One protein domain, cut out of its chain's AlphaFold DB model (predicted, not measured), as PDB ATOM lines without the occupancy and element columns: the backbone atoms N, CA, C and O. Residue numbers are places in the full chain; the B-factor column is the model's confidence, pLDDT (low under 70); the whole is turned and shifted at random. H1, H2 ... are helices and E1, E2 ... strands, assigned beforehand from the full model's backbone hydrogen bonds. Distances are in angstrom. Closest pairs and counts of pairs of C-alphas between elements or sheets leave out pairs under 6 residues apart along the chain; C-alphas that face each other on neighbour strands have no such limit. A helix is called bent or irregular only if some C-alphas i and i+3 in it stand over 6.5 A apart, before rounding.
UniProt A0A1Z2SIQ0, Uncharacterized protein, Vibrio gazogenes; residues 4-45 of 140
ATOM      1  N   SER A   4     -14.731  12.609  15.841       92.94
ATOM      2  CA  SER A   4     -14.889  11.821  17.069       92.94
ATOM      3  C   SER A   4     -13.832  10.724  17.238       92.94
ATOM      4  O   SER A   4     -13.395  10.463  18.353       92.94
ATOM      5  N   GLU A   5     -13.417  10.085  16.143       94.75
ATOM      6  CA  GLU A   5     -12.364   9.061  16.155       94.75
ATOM      7  C   GLU A   5     -11.002   9.707  16.414       94.75
ATOM      8  O   GLU A   5     -10.235   9.219  17.240       94.75
ATOM      9  N   LEU A   6     -10.740  10.855  15.779       91.50
ATOM     10  CA  LEU A   6      -9.531  11.639  16.019       91.50
ATOM     11  C   LEU A   6      -9.436  12.089  17.484       91.50
ATOM     12  O   LEU A   6      -8.398  11.908  18.106       91.50
ATOM     13  N   ILE A   7     -10.528  12.597  18.067       92.38
ATOM     14  CA  ILE A   7     -10.586  12.980  19.491       92.38
ATOM     15  C   ILE A   7     -10.219  11.803  20.401       92.38
ATOM     16  O   ILE A   7      -9.511  11.988  21.388       92.38
ATOM     17  N   HIS A   8     -10.686  10.592  20.085       96.06
ATOM     18  CA  HIS A   8     -10.349   9.410  20.875       96.06
ATOM     19  C   HIS A   8      -8.841   9.123  20.857       96.06
ATOM     20  O   HIS A   8      -8.265   8.862  21.910       96.06
ATOM     21  N   ILE A   9      -8.207   9.231  19.686       94.12
ATOM     22  CA  ILE A   9      -6.756   9.062  19.532       94.12
ATOM     23  C   ILE A   9      -6.005  10.157  20.300       94.12
ATOM     24  O   ILE A   9      -5.098   9.840  21.064       94.12
ATOM     25  N   LEU A  10      -6.413  11.422  20.155       92.44
ATOM     26  CA  LEU A  10      -5.774  12.558  20.828       92.44
ATOM     27  C   LEU A  10      -5.838  12.437  22.358       92.44
ATOM     28  O   LEU A  10      -4.840  12.661  23.033       92.44
ATOM     29  N   ASN A  11      -6.977  12.008  22.911       95.19
ATOM     30  CA  ASN A  11      -7.136  11.805  24.357       95.19
ATOM     31  C   ASN A  11      -6.308  10.633  24.915       95.19
ATOM     32  O   ASN A  11      -6.145  10.534  26.130       95.19
ATOM     33  N   ALA A  12      -5.831   9.729  24.058       96.19
ATOM     34  CA  ALA A  12      -4.995   8.599  24.453       96.19
ATOM     35  C   ALA A  12      -3.490   8.921  24.414       96.19
ATOM     36  O   ALA A  12      -2.680   8.082  24.816       96.19
ATOM     37  N   LEU A  13      -3.098  10.105  23.927       94.19
ATOM     38  CA  LEU A  13      -1.695  10.495  23.843       94.19
ATOM     39  C   LEU A  13      -1.116  10.757  25.245       94.19
ATOM     40  O   LEU A  13      -1.749  11.421  26.064       94.19
ATOM     41  N   PRO A  14       0.101  10.265  25.540       93.50
ATOM     42  CA  PRO A  14       0.729  10.459  26.847       93.50
ATOM     43  C   PRO A  14       1.298  11.874  27.049       93.50
ATOM     44  O   PRO A  14       1.598  12.246  28.177       93.50
ATOM     45  N   ASN A  15       1.472  12.637  25.966       94.81
ATOM     46  CA  ASN A  15       2.022  13.993  25.939       94.81
ATOM     47  C   ASN A  15       1.233  14.846  24.930       94.81
ATOM     48  O   ASN A  15       0.335  14.332  24.267       94.81
ATOM     49  N   ASP A  16       1.616  16.115  24.787       92.12
ATOM     50  CA  ASP A  16       1.035  17.084  23.849       92.12
ATOM     51  C   ASP A  16       1.963  17.305  22.631       92.12
ATOM     52  O   ASP A  16       2.772  18.237  22.637       92.12
ATOM     53  N   PRO A  17       1.978  16.396  21.633       92.88
ATOM     54  CA  PRO A  17       2.811  16.545  20.445       92.88
ATOM     55  C   PRO A  17       2.210  17.543  19.450       92.88
ATOM     56  O   PRO A  17       0.998  17.737  19.378       92.88
ATOM     57  N   GLU A  18       3.062  18.109  18.598       91.06
ATOM     58  CA  GLU A  18       2.593  18.858  17.433       91.06
ATOM     59  C   GLU A  18       1.855  17.933  16.451       91.06
ATOM     60  O   GLU A  18       2.262  16.792  16.218       91.06
ATOM     61  N   ILE A  19       0.765  18.430  15.860       92.06
ATOM     62  CA  ILE A  19       0.036  17.701  14.820       92.06
ATOM     63  C   ILE A  19       0.803  17.846  13.514       92.06
ATOM     64  O   ILE A  19       0.986  18.961  13.019       92.06
ATOM     65  N   VAL A  20       1.195  16.708  12.951       90.69
ATOM     66  CA  VAL A  20       1.887  16.636  11.670       90.69
ATOM     67  C   VAL A  20       1.171  15.719  10.684       90.69
ATOM     68  O   VAL A  20       0.416  14.829  11.083       90.69
ATOM     69  N   THR A  21       1.410  15.943   9.398       89.06
ATOM     70  CA  THR A  21       1.017  15.060   8.291       89.06
ATOM     71  C   THR A  21       2.235  14.763   7.409       89.06
ATOM     72  O   THR A  21       3.319  15.272   7.675       89.06
ATOM     73  N   GLY A  22       2.081  13.921   6.386       82.00
ATOM     74  CA  GLY A  22       3.176  13.519   5.498       82.00
ATOM     75  C   GLY A  22       3.962  12.314   6.019       82.00
ATOM     76  O   GLY A  22       3.433  11.480   6.762       82.00
ATOM     77  N   GLU A  23       5.220  12.196   5.598       78.94
ATOM     78  CA  GLU A  23       6.099  11.093   5.996       78.94
ATOM     79  C   GLU A  23       6.887  11.434   7.267       78.94
ATOM     80  O   GLU A  23       7.157  12.592   7.564       78.94
ATOM     81  N   THR A  24       7.303  10.426   8.041       78.88
ATOM     82  CA  THR A  24       8.012  10.659   9.316       78.88
ATOM     83  C   THR A  24       9.336  11.412   9.146       78.88
ATOM     84  O   THR A  24       9.750  12.116  10.064       78.88
ATOM     85  N   TRP A  25      10.001  11.277   7.994       76.88
ATOM     86  CA  TRP A  25      11.252  11.976   7.685       76.88
ATOM     87  C   TRP A  25      11.040  13.368   7.067       76.88
ATOM     88  O   TRP A  25      11.987  14.148   7.020       76.88
ATOM     89  N   LEU A  26       9.810  13.698   6.658       74.06
ATOM     90  CA  LEU A  26       9.424  15.015   6.148       74.06
ATOM     91  C   LEU A  26       8.002  15.385   6.613       74.06
ATOM     92  O   LEU A  26       7.064  15.397   5.812       74.06
ATOM     93  N   PRO A  27       7.814  15.628   7.922       81.88
ATOM     94  CA  PRO A  27       6.508  15.954   8.462       81.88
ATOM     95  C   PRO A  27       6.144  17.417   8.183       81.88
ATOM     96  O   PRO A  27       6.931  18.324   8.452       81.88
ATOM     97  N   GLU A  28       4.918  17.647   7.731       88.50
ATOM     98  CA  GLU A  28       4.319  18.978   7.610       88.50
ATOM     99  C   GLU A  28       3.549  19.309   8.891       88.50
ATOM    100  O   GLU A  28       2.756  18.498   9.376       88.50
ATOM    101  N   ARG A  29       3.751  20.498   9.453       90.00
ATOM    102  CA  ARG A  29       3.171  20.935  10.729       90.00
ATOM    103  C   ARG A  29       1.846  21.640  10.512       90.00
ATOM    104  O   ARG A  29       1.719  22.513   9.660       90.00
ATOM    105  N   LEU A  30       0.853  21.335  11.342       92.56
ATOM    106  CA  LEU A  30      -0.422  22.046  11.318       92.56
ATOM    107  C   LEU A  30      -0.233  23.500  11.783       92.56
ATOM    108  O   LEU A  30      -0.006  23.756  12.965       92.56
ATOM    109  N   LEU A  31      -0.381  24.460  10.870       91.94
ATOM    110  CA  LEU A  31      -0.287  25.893  11.167       91.94
ATOM    111  C   LEU A  31      -1.617  26.467  11.645       91.94
ATOM    112  O   LEU A  31      -1.664  27.278  12.571       91.94
ATOM    113  N   HIS A  32      -2.710  26.073  10.992       93.94
ATOM    114  CA  HIS A  32      -4.035  26.574  11.321       93.94
ATOM    115  C   HIS A  32      -5.105  25.508  11.110       93.94
ATOM    116  O   HIS A  32      -5.050  24.720  10.174       93.94
ATOM    117  N   ALA A  33      -6.122  25.517  11.965       93.56
ATOM    118  CA  ALA A  33      -7.331  24.741  11.778       93.56
ATOM    119  C   ALA A  33      -8.552  25.652  11.910       93.56
ATOM    120  O   ALA A  33      -8.661  26.441  12.852       93.56
ATOM    121  N   LYS A  34      -9.484  25.529  10.966       96.12
ATOM    122  CA  LYS A  34     -10.732  26.286  10.932       96.12
ATOM    123  C   LYS A  34     -11.906  25.337  10.766       96.12
ATOM    124  O   LYS A  34     -11.973  24.570   9.812       96.12
ATOM    125  N   TYR A  35     -12.866  25.437  11.673       94.62
ATOM    126  CA  TYR A  35     -14.140  24.746  11.543       94.62
ATOM    127  C   TYR A  35     -15.135  25.613  10.768       94.62
ATOM    128  O   TYR A  35     -15.356  26.774  11.121       94.62
ATOM    129  N   LEU A  36     -15.721  25.063   9.707       94.88
ATOM    130  CA  LEU A  36     -16.724  25.732   8.882       94.88
ATOM    131  C   LEU A  36     -17.694  24.693   8.316       94.88
ATOM    132  O   LEU A  36     -17.260  23.679   7.783       94.88
ATOM    133  N   ASP A  37     -18.999  24.943   8.445       92.44
ATOM    134  CA  ASP A  37     -20.072  24.121   7.860       92.44
ATOM    135  C   ASP A  37     -19.933  22.609   8.115       92.44
ATOM    136  O   ASP A  37     -20.117  21.779   7.228       92.44
ATOM    137  N   ASN A  38     -19.619  22.242   9.363       90.25
ATOM    138  CA  ASN A  38     -19.431  20.852   9.799       90.25
ATOM    139  C   ASN A  38     -18.205  20.138   9.196       90.25
ATOM    140  O   ASN A  38     -18.093  18.913   9.262       90.25
ATOM    141  N   LEU A  39     -17.264  20.908   8.650       90.06
ATOM    142  CA  LEU A  39     -15.974  20.450   8.152       90.06
ATOM    143  C   LEU A  39     -14.844  21.117   8.945       90.06
ATOM    144  O   LEU A  39     -14.926  22.289   9.319       90.06
ATOM    145  N   LEU A  40     -13.780  20.359   9.204       90.56
ATOM    146  CA  LEU A  40     -12.546  20.871   9.791       90.56
ATOM    147  C   LEU A  40     -11.521  21.042   8.670       90.56
ATOM    148  O   LEU A  40     -11.060  20.058   8.097       90.56
ATOM    149  N   PHE A  41     -11.197  22.291   8.351       91.94
ATOM    150  CA  PHE A  41     -10.160  22.649   7.393       91.94
ATOM    151  C   PHE A  41      -8.842  22.807   8.136       91.94
ATOM    152  O   PHE A  41      -8.755  23.604   9.067       91.94
ATOM    153  N   CYS A  42      -7.831  22.067   7.710       91.88
ATOM    154  CA  CYS A  42      -6.491  22.107   8.273       91.88
ATOM    155  C   CYS A  42      -5.537  22.682   7.228       91.88
ATOM    156  O   CYS A  42      -5.526  22.228   6.087       91.88
ATOM    157  N   GLN A  43      -4.761  23.683   7.622       90.62
ATOM    158  CA  GLN A  43      -3.673  24.245   6.842       90.62
ATOM    159  C   GLN A  43      -2.368  23.809   7.489       90.62
ATOM    160  O   GLN A  43      -2.088  24.178   8.633       90.62
ATOM    161  N   PHE A  44      -1.590  23.039   6.748       90.56
ATOM    162  CA  PHE A  44      -0.247  22.652   7.135       90.56
ATOM    163  C   PHE A  44       0.761  23.652   6.564       90.56
ATOM    164  O   PHE A  44       0.420  24.434   5.668       90.56
ATOM    165  N   ASP A  45       1.961  23.700   7.136       83.38
ATOM    166  CA  ASP A  45       3.065  24.338   6.440       83.38
ATOM    167  C   ASP A  45       3.335  23.562   5.156       83.38
ATOM    168  O   ASP A  45       3.023  22.381   5.026       83.38
TER     169      ASP A  45
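What this domain is: This is residues 4 to 45 of the 140 residues of an uncharacterized protein of Vibrio gazogenes (UniProt A0A1Z2SIQ0). A long, bent strand, E2, forms the spine of a small three-stranded sheet, with the short E1 folded along one end of it and E3 along the other, and a single short helix, H1, is held well away from the sheet by a drawn-out link. The tip of the E2 and E3 hairpin, residues 35 to 40, sticks out, and the space between H1 and the sheet is empty. The printed part has 42 residues, with one named helix and three named strands in the order H1, E1, E2, E3. The sheet's order is E1, E2, E3, all antiparallel, and the class is mixed, helices and strands. The whole is loose, with a radius of gyration of the C-alphas of 11.7 A and spans of 33 by 25 by 14 A.

Where its parts are: Find C-alpha 26 at (9.424, 15.015, 6.148); from there E2, residues 26 to 36, runs 28.4 A to C-alpha 36 at (-16.724, 25.732, 8.882). E3, residues 39 to 44, covers 15.9 A and ends at C-alpha 44, (-0.247, 22.652, 7.135). E1 is residues 20 to 23, 9.0 A long. Look last at H1, residues 4 to 11, which begins at C-alpha 4, (-14.889, 11.821, 17.069), and is 10.6 A long.

How they stand to each other: Start at E2, the inner strand, which bends by 54 degrees at residue 31. The three strands make a meander, each the antiparallel neighbour of the one before, and the pairing is staggered: E2 pairs with E1 over residues 26 to 29 and with E3 over residues 30 to 36. E1 and E2 form a hairpin with 138 degrees between their directions; look at N 21 and O 28, 2.9 A apart and within hydrogen-bond range, and at C-alphas 20 and 29, which face each other at 4.6 A. E2 and E3 form a second hairpin at 146 degrees, where N 34 and O 41 as well as N 41 and O 34 are within hydrogen-bond range at 2.8 A. The closest C-alphas of the edge strands E1 and E3 are those of Thr 21 and Phe 44, 7.8 A apart. H1 is not on the sheet, with 0 pairs of C-alphas within 10 A, and it is apart from E2 and from E3. Within H1, each O i to N i+4 pair is within hydrogen-bond range.

The domain as a whole: The two C-alphas farthest apart are those of Trp 25 and Asp 37, 33.6 A. The printed part has no cut. The links from E1 to E2 and from E2 to E3 are tight, and the link from H1 to E1, 8 residues, is short. Residues 4 to 9, which belong to H1, and residues 11 to 17 stand free. The mean pLDDT of the printed part is 90.4, and no printed residue is under 70.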